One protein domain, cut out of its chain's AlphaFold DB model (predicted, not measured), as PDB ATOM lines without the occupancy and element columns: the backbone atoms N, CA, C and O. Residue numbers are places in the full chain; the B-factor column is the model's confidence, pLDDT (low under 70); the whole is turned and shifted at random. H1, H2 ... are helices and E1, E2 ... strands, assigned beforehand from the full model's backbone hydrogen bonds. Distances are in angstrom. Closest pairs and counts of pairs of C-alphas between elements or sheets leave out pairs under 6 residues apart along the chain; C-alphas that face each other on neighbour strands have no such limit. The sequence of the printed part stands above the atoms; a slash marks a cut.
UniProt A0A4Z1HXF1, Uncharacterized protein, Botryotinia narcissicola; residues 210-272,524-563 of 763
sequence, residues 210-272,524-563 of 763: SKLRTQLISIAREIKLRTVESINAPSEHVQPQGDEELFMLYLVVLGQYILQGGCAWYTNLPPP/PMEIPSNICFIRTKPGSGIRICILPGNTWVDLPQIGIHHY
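This is residues 210 to 272 and 524 to 563 of the 763 residues of an uncharacterized protein of Botryotinia narcissicola (UniProt A0A4Z1HXF1). A helical hairpin, H1 and H2, lies over a small sheet of three strands, E1, E3 and E4, only grazing it, and a second small sheet, the two strands E2 and E5, turns off where E4 runs on into E5 at 97 degrees. A long loop, residues 223 to 243, joins the two helices and pairs briefly with E4 through residues 227 to 228. The printed part has 103 residues, with two named helices and five named strands in the order H1 H2 E1 E2 E3 E4 E5; the class is mixed, helices and strands. The larger sheet has the order E1, E3, E4, and both sheets are antiparallel. The whole is compact, with a radius of gyration of the C-alphas of 12.4 A, and rounded, spanning 33 by 29 by 25 A.

Start with H1, residues 210 to 222, and look from it to H2, residues 244 to 258: they touch as a helical hairpin, at a shallow tilt of 22 degrees, opposite ways, and their closest C-alphas, those of Leu 212 and Tyr 257, are 5.9 A apart. In both helices every O i to N i+4 pair is within hydrogen-bond range. Go on to E1, residues 264 to 268, an edge strand antiparallel to the inner strand E3, residues 541 to 546; N 265 and O 545 are 2.9 A apart, within hydrogen-bond range. E3 forms a hairpin with the other edge strand, E4, residues 552 to 556, where N 553 and O 544 are within range at 2.8 A. H1 only grazes this sheet with its residues 213 to 220, and H2 only grazes it with its residues 247 to 258. Look next at E2, residues 531 to 535, and E5, residues 558 to 562: they are antiparallel neighbours, with N 534 and O 559 within range at 2.9 A. H1 and E5 are apart, as are H2 and E5.

Find C-alpha 210 at (53.409, 41.153, -25.011); from there H1 runs 18.5 A to C-alpha 222. H2 covers 21.4 A and ends at C-alpha 258, at (45.132, 49.374, -25.282). E3, the longest strand by residues, covers 16.6 A. E5 ends at C-alpha 562, at (35.639, 59.147, -30.097).

The C-alphas farthest apart are those of Gln 260 and Pro 272, 33.2 A. Residues 273 to 523 are not printed, and C-alphas 272 and 524 stand 18.5 A apart across this cut. The link from H1 to H2 is long. Look for pLDDT under 70 at residues 235 to 242, 271 to 272 and 563.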
ATOM      1  N   SER A 210      52.728  42.014 -24.036       87.75
ATOM      2  CA  SER A 210      53.409  41.153 -25.011       87.75
ATOM      3  C   SER A 210      52.588  39.922 -25.419       87.75
ATOM      4  O   SER A 210      52.521  39.601 -26.602       87.75
ATOM      5  N   LYS A 211      51.906  39.255 -24.476       90.38
ATOM      6  CA  LYS A 211      51.050  38.092 -24.759       90.38
ATOM      7  C   LYS A 211      49.794  38.496 -25.536       90.38
ATOM      8  O   LYS A 211      49.449  37.814 -26.496       90.38
ATOM      9  N   LEU A 212      49.171  39.624 -25.184       90.88
ATOM     10  CA  LEU A 212      48.027  40.179 -25.924       90.88
ATOM     11  C   LEU A 212      48.411  40.542 -27.362       90.88
ATOM     12  O   LEU A 212      47.681  40.220 -28.296       90.88
ATOM     13  N   ARG A 213      49.596  41.133 -27.560       90.75
ATOM     14  CA  ARG A 213      50.147  41.405 -28.892       90.75
ATOM     15  C   ARG A 213      50.336  40.129 -29.716       90.75
ATOM     16  O   ARG A 213      49.925  40.094 -30.872       90.75
ATOM     17  N   THR A 214      50.906  39.075 -29.133       89.38
ATOM     18  CA  THR A 214      51.042  37.775 -29.815       89.38
ATOM     19  C   THR A 214      49.676  37.173 -30.157       89.38
ATOM     20  O   THR A 214      49.506  36.649 -31.255       89.38
ATOM     21  N   GLN A 215      48.679  37.301 -29.274       91.38
ATOM     22  CA  GLN A 215      47.304  36.868 -29.556       91.38
ATOM     23  C   GLN A 215      46.684  37.654 -30.721       91.38
ATOM     24  O   GLN A 215      46.112  37.033 -31.612       91.38
ATOM     25  N   LEU A 216      46.860  38.978 -30.785       92.06
ATOM     26  CA  LEU A 216      46.406  39.791 -31.922       92.06
ATOM     27  C   LEU A 216      47.044  39.343 -33.241       92.06
ATOM     28  O   LEU A 216      46.335  39.158 -34.227       92.06
ATOM     29  N   ILE A 217      48.360  39.121 -33.264       88.75
ATOM     30  CA  ILE A 217      49.068  38.652 -34.469       88.75
ATOM     31  C   ILE A 217      48.585  37.250 -34.881       88.75
ATOM     32  O   ILE A 217      48.412  36.992 -36.070       88.75
ATOM     33  N   SER A 218      48.325  36.360 -33.916       89.75
ATOM     34  CA  SER A 218      47.797  35.016 -34.177       89.75
ATOM     35  C   SER A 218      46.389  35.062 -34.778       89.75
ATOM     36  O   SER A 218      46.169  34.501 -35.847       89.75
ATOM     37  N   ILE A 219      45.461  35.786 -34.141       89.69
ATOM     38  CA  ILE A 219      44.070  35.898 -34.601       89.69
ATOM     39  C   ILE A 219      44.024  36.583 -35.977       89.69
ATOM     40  O   ILE A 219      43.344  36.098 -36.874       89.69
ATOM     41  N   ALA A 220      44.796  37.657 -36.195       88.88
ATOM     42  CA  ALA A 220      44.853  38.335 -37.495       88.88
ATOM     43  C   ALA A 220      45.267  37.399 -38.644       88.88
ATOM     44  O   ALA A 220      44.722  37.513 -39.740       88.88
ATOM     45  N   ARG A 221      46.193  36.463 -38.394       86.19
ATOM     46  CA  ARG A 221      46.585  35.429 -39.368       86.19
ATOM     47  C   ARG A 221      45.473  34.399 -39.583       86.19
ATOM     48  O   ARG A 221      45.195  34.049 -40.724       86.19
ATOM     49  N   GLU A 222      44.825  33.957 -38.507       86.69
ATOM     50  CA  GLU A 222      43.752  32.954 -38.520       86.69
ATOM     51  C   GLU A 222      42.535  33.401 -39.349       86.69
ATOM     52  O   GLU A 222      42.117  32.688 -40.259       86.69
ATOM     53  N   ILE A 223      42.035  34.623 -39.125       86.69
ATOM     54  CA  ILE A 223      40.948  35.226 -39.927       86.69
ATOM     55  C   ILE A 223      41.433  35.974 -41.183       86.69
ATOM     56  O   ILE A 223      40.666  36.711 -41.811       86.69
ATOM     57  N   LYS A 224      42.711  35.792 -41.550       86.94
ATOM     58  CA  LYS A 224      43.357  36.336 -42.758       86.94
ATOM     59  C   LYS A 224      43.122  37.840 -42.969       86.94
ATOM     60  O   LYS A 224      42.831  38.283 -44.083       86.94
ATOM     61  N   LEU A 225      43.253  38.640 -41.910       86.44
ATOM     62  CA  LEU A 225      43.299  40.097 -42.046       86.44
ATOM     63  C   LEU A 225      44.521  40.483 -42.880       86.44
ATOM     64  O   LEU A 225      45.635  40.028 -42.616       86.44
ATOM     65  N   ARG A 226      44.318  41.338 -43.888       84.00
ATOM     66  CA  ARG A 226      45.397  41.792 -44.770       84.00
ATOM     67  C   ARG A 226      46.408  42.598 -43.956       84.00
ATOM     68  O   ARG A 226      46.105  43.700 -43.499       84.00
ATOM     69  N   THR A 227      47.613  42.060 -43.817       85.44
ATOM     70  CA  THR A 227      48.774  42.806 -43.333       85.44
ATOM     71  C   THR A 227      49.426  43.579 -44.474       85.44
ATOM     72  O   THR A 227      49.507  43.067 -45.591       85.44
ATOM     73  N   VAL A 228      49.933  44.782 -44.202       83.75
ATOM     74  CA  VAL A 228      50.742  45.564 -45.150       83.75
ATOM     75  C   VAL A 228      51.944  46.210 -44.459       83.75
ATOM     76  O   VAL A 228      51.935  46.470 -43.256       83.75
ATOM     77  N   GLU A 229      52.992  46.482 -45.232       80.88
ATOM     78  CA  GLU A 229      54.277  46.986 -44.725       80.88
ATOM     79  C   GLU A 229      54.286  48.496 -44.455       80.88
ATOM     80  O   GLU A 229      55.123  48.988 -43.704       80.88
ATOM     81  N   SER A 230      53.366  49.255 -45.061       79.38
ATOM     82  CA  SER A 230      53.338  50.714 -44.937       79.38
ATOM     83  C   SER A 230      51.929  51.287 -44.837       79.38
ATOM     84  O   SER A 230      50.969  50.784 -45.423       79.38
ATOM     85  N   ILE A 231      51.833  52.420 -44.137       81.81
ATOM     86  CA  ILE A 231      50.598  53.182 -43.937       81.81
ATOM     87  C   ILE A 231      49.900  53.557 -45.258       81.81
ATOM     88  O   ILE A 231      48.672  53.566 -45.317       81.81
ATOM     89  N   ASN A 232      50.670  53.774 -46.331       78.69
ATOM     90  CA  ASN A 232      50.187  54.203 -47.648       78.69
ATOM     91  C   ASN A 232      49.926  53.049 -48.637       78.69
ATOM     92  O   ASN A 232      49.504  53.309 -49.763       78.69
ATOM     93  N   ALA A 233      50.167  51.786 -48.262       78.44
ATOM     94  CA  ALA A 233      50.002  50.653 -49.174       78.44
ATOM     95  C   ALA A 233      48.547  50.525 -49.688       78.44
ATOM     96  O   ALA A 233      47.607  50.675 -48.899       78.44
ATOM     97  N   PRO A 234      48.310  50.213 -50.975       71.69
ATOM     98  CA  PRO A 234      46.956  50.109 -51.513       71.69
ATOM     99  C   PRO A 234      46.156  49.005 -50.804       71.69
ATOM    100  O   PRO A 234      46.567  47.841 -50.755       71.69
ATOM    101  N   SER A 235      44.999  49.384 -50.253       68.38
ATOM    102  CA  SER A 235      44.072  48.455 -49.603       68.38
ATOM    103  C   SER A 235      43.047  47.933 -50.603       68.38
ATOM    104  O   SER A 235      42.114  48.634 -50.999       68.38
ATOM    105  N   GLU A 236      43.175  46.669 -50.990       65.88
ATOM    106  CA  GLU A 236      42.024  45.950 -51.524       65.88
ATOM    107  C   GLU A 236      41.071  45.669 -50.364       65.88
ATOM    108  O   GLU A 236      41.452  45.031 -49.385       65.88
ATOM    109  N   HIS A 237      39.824  46.127 -50.481       61.88
ATOM    110  CA  HIS A 237      38.794  45.952 -49.456       61.88
ATOM    111  C   HIS A 237      38.228  44.520 -49.472       61.88
ATOM    112  O   HIS A 237      37.041  44.296 -49.716       61.88
ATOM    113  N   VAL A 238      39.109  43.545 -49.253       62.09
ATOM    114  CA  VAL A 238      38.780  42.131 -49.079       62.09
ATOM    115  C   VAL A 238      38.049  41.980 -47.748       62.09
ATOM    116  O   VAL A 238      38.553  42.389 -46.706       62.09
ATOM    117  N   GLN A 239      36.843  41.415 -47.780       65.31
ATOM    118  CA  GLN A 239      36.100  41.081 -46.566       65.31
ATOM    119  C   GLN A 239      36.866  39.995 -45.780       65.31
ATOM    120  O   GLN A 239      37.402  39.091 -46.427       65.31
ATOM    121  N   PRO A 240      36.950  40.057 -44.432       63.53
ATOM    122  CA  PRO A 240      37.739  39.101 -43.656       63.53
ATOM    123  C   PRO A 240      37.330  37.658 -43.962       63.53
ATOM    124  O   PRO A 240      36.144  37.329 -43.946       63.53
ATOM    125  N   GLN A 241      38.305  36.796 -44.256       61.47
ATOM    126  CA  GLN A 241      38.067  35.378 -44.531       61.47
ATOM    127  C   GLN A 241      38.129  34.581 -43.225       61.47
ATOM    128  O   GLN A 241      39.055  33.802 -43.001       61.47
ATOM    129  N   GLY A 242      37.140  34.796 -42.364       61.88
ATOM    130  CA  GLY A 242      37.029  34.144 -41.066       61.88
ATOM    131  C   GLY A 242      35.661  34.354 -40.427       61.88
ATOM    132  O   GLY A 242      34.812  35.055 -40.978       61.88
ATOM    133  N   ASP A 243      35.457  33.736 -39.266       74.50
ATOM    134  CA  ASP A 243      34.214  33.860 -38.504       74.50
ATOM    135  C   ASP A 243      34.028  35.288 -37.951       74.50
ATOM    136  O   ASP A 243      34.984  35.950 -37.529       74.50
ATOM    137  N   GLU A 244      32.778  35.750 -37.913       80.31
ATOM    138  CA  GLU A 244      32.384  37.001 -37.268       80.31
ATOM    139  C   GLU A 244      32.706  36.963 -35.762       80.31
ATOM    140  O   GLU A 244      33.099  37.988 -35.198       80.31
ATOM    141  N   GLU A 245      32.650  35.787 -35.121       83.19
ATOM    142  CA  GLU A 245      33.064  35.609 -33.722       83.19
ATOM    143  C   GLU A 245      34.564  35.870 -33.506       83.19
ATOM    144  O   GLU A 245      34.938  36.589 -32.575       83.19
ATOM    145  N   LEU A 246      35.431  35.358 -34.386       83.75
ATOM    146  CA  LEU A 246      36.882  35.563 -34.299       83.75
ATOM    147  C   LEU A 246      37.279  37.016 -34.612       83.75
ATOM    148  O   LEU A 246      38.189  37.562 -33.984       83.75
ATOM    149  N   PHE A 247      36.562  37.687 -35.520       87.62
ATOM    150  CA  PHE A 247      36.745  39.122 -35.764       87.62
ATOM    151  C   PHE A 247      36.298  39.977 -34.565       87.62
ATOM    152  O   PHE A 247      36.977  40.938 -34.197       87.62
ATOM    153  N   MET A 248      35.206  39.604 -33.891       88.00
ATOM    154  CA  MET A 248      34.806  40.249 -32.635       88.00
ATOM    155  C   MET A 248      35.816  39.984 -31.506       88.00
ATOM    156  O   MET A 248      36.146  40.910 -30.763       88.00
ATOM    157  N   LEU A 249      36.369  38.769 -31.409       90.25
ATOM    158  CA  LEU A 249      37.440  38.438 -30.463       90.25
ATOM    159  C   LEU A 249      38.690  39.299 -30.702       90.25
ATOM    160  O   LEU A 249      39.250  39.826 -29.741       90.25
ATOM    161  N   TYR A 250      39.090  39.506 -31.961       92.69
ATOM    162  CA  TYR A 250      40.203  40.391 -32.315       92.69
ATOM    163  C   TYR A 250      40.016  41.811 -31.751       92.69
ATOM    164  O   TYR A 250      40.909  42.336 -31.086       92.69
ATOM    165  N   LEU A 251      38.835  42.410 -31.947       91.75
ATOM    166  CA  LEU A 251      38.520  43.751 -31.437       91.75
ATOM    167  C   LEU A 251      38.498  43.812 -29.898       91.75
ATOM    168  O   LEU A 251      38.944  44.804 -29.318       91.75
ATOM    169  N   VAL A 252      38.042  42.749 -29.224       90.38
ATOM    170  CA  VAL A 252      38.070  42.647 -27.751       90.38
ATOM    171  C   VAL A 252      39.505  42.557 -27.222       90.38
ATOM    172  O   VAL A 252      39.857  43.287 -26.294       90.38
ATOM    173  N   VAL A 253      40.361  41.721 -27.822       92.00
ATOM    174  CA  VAL A 253      41.781  41.626 -27.430       92.00
ATOM    175  C   VAL A 253      42.516  42.940 -27.724       92.00
ATOM    176  O   VAL A 253      43.371  43.340 -26.937       92.00
ATOM    177  N   LEU A 254      42.151  43.654 -28.796       91.81
ATOM    178  CA  LEU A 254      42.733  44.951 -29.152       91.81
ATOM    179  C   LEU A 254      42.382  46.026 -28.115       91.81
ATOM    180  O   LEU A 254      43.277  46.712 -27.623       91.81
ATOM    181  N   GLY A 255      41.112  46.115 -27.709       89.12
ATOM    182  CA  GLY A 255      40.696  46.976 -26.599       89.12
ATOM    183  C   GLY A 255      41.420  46.625 -25.293       89.12
ATOM    184  O   GLY A 255      41.958  47.503 -24.627       89.12
ATOM    185  N   GLN A 256      41.526  45.334 -24.962       89.69
ATOM    186  CA  GLN A 256      42.200  44.859 -23.746       89.69
ATOM    187  C   GLN A 256      43.730  45.070 -23.758       89.69
ATOM    188  O   GLN A 256      44.350  45.148 -22.691       89.69
ATOM    189  N   TYR A 257      44.343  45.158 -24.942       91.50
ATOM    190  CA  TYR A 257      45.740  45.546 -25.147       91.50
ATOM    191  C   TYR A 257      45.929  47.052 -24.883       91.50
ATOM    192  O   TYR A 257      46.771  47.417 -24.061       91.50
ATOM    193  N   ILE A 258      45.085  47.910 -25.474       90.06
ATOM    194  CA  ILE A 258      45.132  49.374 -25.282       90.06
ATOM    195  C   ILE A 258      44.871  49.745 -23.811       90.06
ATOM    196  O   ILE A 258      45.644  50.484 -23.204       90.06
ATOM    197  N   LEU A 259      43.843  49.156 -23.188       86.94
ATOM    198  CA  LEU A 259      43.482  49.384 -21.778       86.94
ATOM    199  C   LEU A 259      44.563  48.952 -20.768       86.94
ATOM    200  O   LEU A 259      44.478  49.313 -19.595       86.94
ATOM    201  N   GLN A 260      45.576  48.189 -21.189       88.94
ATOM    202  CA  GLN A 260      46.727  47.812 -20.359       88.94
ATOM    203  C   GLN A 260      48.022  48.550 -20.743       88.94
ATOM    204  O   GLN A 260      49.103  48.133 -20.331       88.94
ATOM    205  N   GLY A 261      47.920  49.659 -21.483       86.75
ATOM    206  CA  GLY A 261      49.061  50.497 -21.867       86.75
ATOM    207  C   GLY A 261      49.813  50.003 -23.104       86.75
ATOM    208  O   GLY A 261      50.974  50.355 -23.296       86.75
ATOM    209  N   GLY A 262      49.186  49.165 -23.932       89.62
ATOM    210  CA  GLY A 262      49.704  48.815 -25.250       89.62
ATOM    211  C   GLY A 262      49.387  49.901 -26.280       89.62
ATOM    212  O   GLY A 262      48.223  50.129 -26.598       89.62
ATOM    213  N   CYS A 263      50.413  50.542 -26.836       90.06
ATOM    214  CA  CYS A 263      50.246  51.564 -27.870       90.06
ATOM    215  C   CYS A 263      49.863  50.947 -29.225       90.06
ATOM    216  O   CYS A 263      50.563  50.084 -29.764       90.06
ATOM    217  N   ALA A 264      48.774  51.427 -29.817       91.56
ATOM    218  CA  ALA A 264      48.382  51.089 -31.179       91.56
ATOM    219  C   ALA A 264      48.082  52.369 -31.959       91.56
ATOM    220  O   ALA A 264      47.432  53.275 -31.444       91.56
ATOM    221  N   TRP A 265      48.546  52.450 -33.201       92.38
ATOM    222  CA  TRP A 265      48.272  53.577 -34.095       92.38
ATOM    223  C   TRP A 265      47.221  53.197 -35.131       92.38
ATOM    224  O   TRP A 265      47.093  52.024 -35.477       92.38
ATOM    225  N   TYR A 266      46.493  54.176 -35.660       91.88
ATOM    226  CA  TYR A 266      45.522  53.985 -36.727       91.88
ATOM    227  C   TYR A 266      45.545  55.106 -37.767       91.88
ATOM    228  O   TYR A 266      45.921  56.246 -37.505       91.88
ATOM    229  N   THR A 267      45.071  54.777 -38.962       90.44
ATOM    230  CA  THR A 267      44.608  55.737 -39.963       90.44
ATOM    231  C   THR A 267      43.330  55.207 -40.619       90.44
ATOM    232  O   THR A 267      42.924  54.066 -40.381       90.44
ATOM    233  N   ASN A 268      42.663  56.019 -41.435       88.88
ATOM    234  CA  ASN A 268      41.567  55.533 -42.274       88.88
ATOM    235  C   ASN A 268      42.136  54.626 -43.374       88.88
ATOM    236  O   ASN A 268      43.225  54.899 -43.882       88.88
ATOM    237  N   LEU A 269      41.414  53.578 -43.784       86.25
ATOM    238  CA  LEU A 269      41.828  52.817 -44.966       86.25
ATOM    239  C   LEU A 269      41.930  53.770 -46.167       86.25
ATOM    240  O   LEU A 269      40.978  54.524 -46.410       86.25
ATOM    241  N   PRO A 270      43.037  53.746 -46.936       75.31
ATOM    242  CA  PRO A 270      43.062  54.446 -48.210       75.31
ATOM    243  C   PRO A 270      41.937  53.873 -49.082       75.31
ATOM    244  O   PRO A 270      41.720  52.655 -49.046       75.31
ATOM    245  N   PRO A 271      41.206  54.706 -49.848       66.62
ATOM    246  CA  PRO A 271      40.132  54.215 -50.704       66.62
ATOM    247  C   PRO A 271      40.673  53.107 -51.615       66.62
ATOM    248  O   PRO A 271      41.837  53.184 -52.025       66.62
ATOM    249  N   PRO A 272      39.866  52.074 -51.928       64.75
ATOM    250  CA  PRO A 272      40.341  50.970 -52.743       64.75
ATOM    251  C   PRO A 272      40.882  51.537 -54.048       64.75
ATOM    252  O   PRO A 272      40.188  52.314 -54.712       64.75
ATOM    253  N   PRO A 524      49.341  58.954 -38.787       83.06
ATOM    254  CA  PRO A 524      48.883  57.884 -37.915       83.06
ATOM    255  C   PRO A 524      48.579  58.447 -36.526       83.06
ATOM    256  O   PRO A 524      49.454  58.992 -35.857       83.06
ATOM    257  N   MET A 525      47.318  58.347 -36.121       87.00
ATOM    258  CA  MET A 525      46.851  58.787 -34.814       87.00
ATOM    259  C   MET A 525      47.003  57.629 -33.837       87.00
ATOM    260  O   MET A 525      46.703  56.489 -34.185       87.00
ATOM    261  N   GLU A 526      47.426  57.889 -32.605       88.00
ATOM    262  CA  GLU A 526      47.322  56.870 -31.564       88.00
ATOM    263  C   GLU A 526      45.844  56.571 -31.266       88.00
ATOM    264  O   GLU A 526      44.997  57.465 -31.311       88.00
ATOM    265  N   ILE A 527      45.521  55.301 -31.018       85.19
ATOM    266  CA  ILE A 527      44.199  54.878 -30.559       85.19
ATOM    267  C   ILE A 527      44.131  55.177 -29.053       85.19
ATOM    268  O   ILE A 527      44.813  54.492 -28.287       85.19
ATOM    269  N   PRO A 528      43.342  56.167 -28.596       78.19
ATOM    270  CA  PRO A 528      43.270  56.470 -27.175       78.19
ATOM    271  C   PRO A 528      42.483  55.382 -26.429       78.19
ATOM    272  O   PRO A 528      41.725  54.612 -27.019       78.19
ATOM    273  N   SER A 529      42.636  55.316 -25.108       76.75
ATOM    274  CA  SER A 529      41.985  54.294 -24.272       76.75
ATOM    275  C   SER A 529      40.457  54.430 -24.185       76.75
ATOM    276  O   SER A 529      39.783  53.480 -23.790       76.75
ATOM    277  N   ASN A 530      39.901  55.576 -24.586       76.44
ATOM    278  CA  ASN A 530      38.472  55.877 -24.631       76.44
ATOM    279  C   ASN A 530      37.918  55.827 -26.073       76.44
ATOM    280  O   ASN A 530      37.448  56.831 -26.608       76.44
ATOM    281  N   ILE A 531      37.927  54.647 -26.701       73.94
ATOM    282  CA  ILE A 531      37.317  54.437 -28.026       73.94
ATOM    283  C   ILE A 531      36.162  53.438 -28.031       73.94
ATOM    284  O   ILE A 531      36.175  52.428 -27.331       73.94
ATOM    285  N   CYS A 532      35.219  53.665 -28.948       80.69
ATOM    286  CA  CYS A 532      34.277  52.652 -29.411       80.69
ATOM    287  C   CYS A 532      34.597  52.264 -30.861       80.69
ATOM    288  O   CYS A 532      34.625  53.122 -31.745       80.69
ATOM    289  N   PHE A 533      34.769  50.971 -31.140       87.25
ATOM    290  CA  PHE A 533      34.755  50.472 -32.518       87.25
ATOM    291  C   PHE A 533      33.315  50.454 -33.046       87.25
ATOM    292  O   PHE A 533      32.416  49.914 -32.402       87.25
ATOM    293  N   ILE A 534      33.092  51.032 -34.227       85.38
ATOM    294  CA  ILE A 534      31.780  51.097 -34.889       85.38
ATOM    295  C   ILE A 534      31.838  50.438 -36.267       85.38
ATOM    296  O   ILE A 534      32.871  50.487 -36.930       85.38
ATOM    297  N   ARG A 535      30.724  49.863 -36.740       84.00
ATOM    298  CA  ARG A 535      30.629  49.421 -38.141       84.00
ATOM    299  C   ARG A 535      30.427  50.621 -39.063       84.00
ATOM    300  O   ARG A 535      29.558  51.457 -38.819       84.00
ATOM    301  N   THR A 536      31.225  50.696 -40.120       83.19
ATOM    302  CA  THR A 536      31.155  51.731 -41.160       83.19
ATOM    303  C   THR A 536      30.569  51.161 -42.455       83.19
ATOM    304  O   THR A 536      30.073  50.036 -42.498       83.19
ATOM    305  N   LYS A 537      30.547  51.959 -43.528       79.44
ATOM    306  CA  LYS A 537      30.013  51.525 -44.826       79.44
ATOM    307  C   LYS A 537      31.006  50.590 -45.540       79.44
ATOM    308  O   LYS A 537      32.216  50.798 -45.407       79.44
ATOM    309  N   PRO A 538      30.536  49.639 -46.369       75.12
ATOM    310  CA  PRO A 538      31.380  48.980 -47.366       75.12
ATOM    311  C   PRO A 538      32.160  50.013 -48.193       75.12
ATOM    312  O   PRO A 538      31.626  51.072 -48.519       75.12
ATOM    313  N   GLY A 539      33.429  49.728 -48.503       71.69
ATOM    314  CA  GLY A 539      34.331  50.711 -49.125       71.69
ATOM    315  C   GLY A 539      34.954  51.727 -48.151       71.69
ATOM    316  O   GLY A 539      35.456  52.755 -48.592       71.69
ATOM    317  N   SER A 540      34.903  51.464 -46.841       81.94
ATOM    318  CA  SER A 540      35.620  52.226 -45.808       81.94
ATOM    319  C   SER A 540      36.105  51.307 -44.683       81.94
ATOM    320  O   SER A 540      35.652  50.166 -44.580       81.94
ATOM    321  N   GLY A 541      36.987  51.806 -43.819       88.94
ATOM    322  CA  GLY A 541      37.444  51.132 -42.601       88.94
ATOM    323  C   GLY A 541      38.657  51.842 -41.992       88.94
ATOM    324  O   GLY A 541      38.963  52.970 -42.386       88.94
ATOM    325  N   ILE A 542      39.380  51.170 -41.094       90.88
ATOM    326  CA  ILE A 542      40.644  51.651 -40.512       90.88
ATOM    327  C   ILE A 542      41.799  50.696 -40.806       90.88
ATOM    328  O   ILE A 542      41.609  49.501 -41.008       90.88
ATOM    329  N   ARG A 543      43.012  51.236 -40.793       91.56
ATOM    330  CA  ARG A 543      44.277  50.505 -40.843       91.56
ATOM    331  C   ARG A 543      45.012  50.759 -39.536       91.56
ATOM    332  O   ARG A 543      45.187  51.923 -39.184       91.56
ATOM    333  N   ILE A 544      45.430  49.710 -38.830       92.62
ATOM    334  CA  ILE A 544      46.046  49.819 -37.496       92.62
ATOM    335  C   ILE A 544      47.456  49.226 -37.438       92.62
ATOM    336  O   ILE A 544      47.762  48.308 -38.189       92.62
ATOM    337  N   CYS A 545      48.304  49.713 -36.536       92.31
ATOM    338  CA  CYS A 545      49.636  49.173 -36.254       92.31
ATOM    339  C   CYS A 545      49.780  48.900 -34.752       92.31
ATOM    340  O   CYS A 545      49.382  49.737 -33.941       92.31
ATOM    341  N   ILE A 546      50.323  47.737 -34.376       90.75
ATOM    342  CA  ILE A 546      50.397  47.271 -32.979       90.75
ATOM    343  C   ILE A 546      51.859  47.259 -32.517       90.75
ATOM    344  O   ILE A 546      52.658  46.408 -32.940       90.75
ATOM    345  N   LEU A 547      52.203  48.186 -31.621       86.56
ATOM    346  CA  LEU A 547      53.584  48.457 -31.228       86.56
ATOM    347  C   LEU A 547      54.123  47.433 -30.197       86.56
ATOM    348  O   LEU A 547      53.350  46.740 -29.526       86.56
ATOM    349  N   PRO A 548      55.455  47.291 -30.043       76.00
ATOM    350  CA  PRO A 548      56.526  47.857 -30.871       76.00
ATOM    351  C   PRO A 548      56.775  47.021 -32.140       76.00
ATOM    352  O   PRO A 548      57.315  45.913 -32.088       76.00
ATOM    353  N   GLY A 549      56.360  47.532 -33.298       74.25
ATOM    354  CA  GLY A 549      56.571  46.923 -34.613       74.25
ATOM    355  C   GLY A 549      55.828  47.685 -35.704       74.25
ATOM    356  O   GLY A 549      54.979  48.510 -35.393       74.25
ATOM    357  N   ASN A 550      56.156  47.398 -36.965       78.25
ATOM    358  CA  ASN A 550      55.818  48.275 -38.095       78.25
ATOM    359  C   ASN A 550      54.746  47.691 -39.036       78.25
ATOM    360  O   ASN A 550      54.362  48.334 -40.009       78.25
ATOM    361  N   THR A 551      54.271  46.470 -38.771       81.19
ATOM    362  CA  THR A 551      53.243  45.804 -39.580       81.19
ATOM    363  C   THR A 551      51.886  46.467 -39.365       81.19
ATOM    364  O   THR A 551      51.407  46.567 -38.232       81.19
ATOM    365  N   TRP A 552      51.252  46.882 -40.456       89.38
ATOM    366  CA  TRP A 552      49.894  47.411 -40.458       89.38
ATOM    367  C   TRP A 552      48.884  46.297 -40.748       89.38
ATOM    368  O   TRP A 552      49.195  45.362 -41.482       89.38
ATOM    369  N   VAL A 553      47.677  46.402 -40.197       90.56
ATOM    370  CA  VAL A 553      46.558  45.464 -40.372       90.56
ATOM    371  C   VAL A 553      45.338  46.240 -40.867       90.56
ATOM    372  O   VAL A 553      44.932  47.219 -40.236       90.56
ATOM    373  N   ASP A 554      44.745  45.809 -41.979       90.69
ATOM    374  CA  ASP A 554      43.529  46.414 -42.528       90.69
ATOM    375  C   ASP A 554      42.278  45.842 -41.837       90.69
ATOM    376  O   ASP A 554      42.039  44.634 -41.852       90.69
ATOM    377  N   LEU A 555      41.452  46.724 -41.264       90.12
ATOM    378  CA  LEU A 555      40.159  46.422 -40.644       90.12
ATOM    379  C   LEU A 555      39.022  47.034 -41.486       90.12
ATOM    380  O   LEU A 555      38.546  48.143 -41.201       90.12
ATOM    381  N   PRO A 556      38.584  46.347 -42.557       86.38
ATOM    382  CA  PRO A 556      37.497  46.822 -43.404       86.38
ATOM    383  C   PRO A 556      36.182  46.904 -42.622       86.38
ATOM    384  O   PRO A 556      35.886  46.072 -41.769       86.38
ATOM    385  N   GLN A 557      35.365  47.901 -42.959       87.12
ATOM    386  CA  GLN A 557      34.047  48.168 -42.371       87.12
ATOM    387  C   GLN A 557      34.053  48.458 -40.855       87.12
ATOM    388  O   GLN A 557      32.988  48.447 -40.237       87.12
ATOM    389  N   ILE A 558      35.213  48.765 -40.257       89.06
ATOM    390  CA  ILE A 558      35.339  49.244 -38.873       89.06
ATOM    391  C   ILE A 558      35.885  50.672 -38.842       89.06
ATOM    392  O   ILE A 558      36.853  50.996 -39.520       89.06
ATOM    393  N   GLY A 559      35.269  51.521 -38.025       87.44
ATOM    394  CA  GLY A 559      35.703  52.880 -37.718       87.44
ATOM    395  C   GLY A 559      35.954  53.060 -36.225       87.44
ATOM    396  O   GLY A 559      35.427  52.307 -35.406       87.44
ATOM    397  N   ILE A 560      36.723  54.090 -35.872       85.38
ATOM    398  CA  ILE A 560      36.902  54.520 -34.482       85.38
ATOM    399  C   ILE A 560      35.961  55.684 -34.192       85.38
ATOM    400  O   ILE A 560      36.004  56.722 -34.857       85.38
ATOM    401  N   HIS A 561      35.126  55.512 -33.174       79.44
ATOM    402  CA  HIS A 561      34.304  56.563 -32.604       79.44
ATOM    403  C   HIS A 561      34.938  57.082 -31.307       79.44
ATOM    404  O   HIS A 561      35.279  56.303 -30.416       79.44
ATOM    405  N   HIS A 562      35.092  58.404 -31.235       70.25
ATOM    406  CA  HIS A 562      35.639  59.147 -30.097       70.25
ATOM    407  C   HIS A 562      34.474  59.783 -29.335       70.25
ATOM    408  O   HIS A 562      33.654  60.440 -29.977       70.25
ATOM    409  N   TYR A 563      34.412  59.620 -28.010       61.00
ATOM    410  CA  TYR A 563      33.271  60.067 -27.190       61.00
ATOM    411  C   TYR A 563      32.979  61.576 -27.271       61.00
ATOM    412  O   TYR A 563      31.825  61.977 -27.147       61.00
TER     413      TYR A 563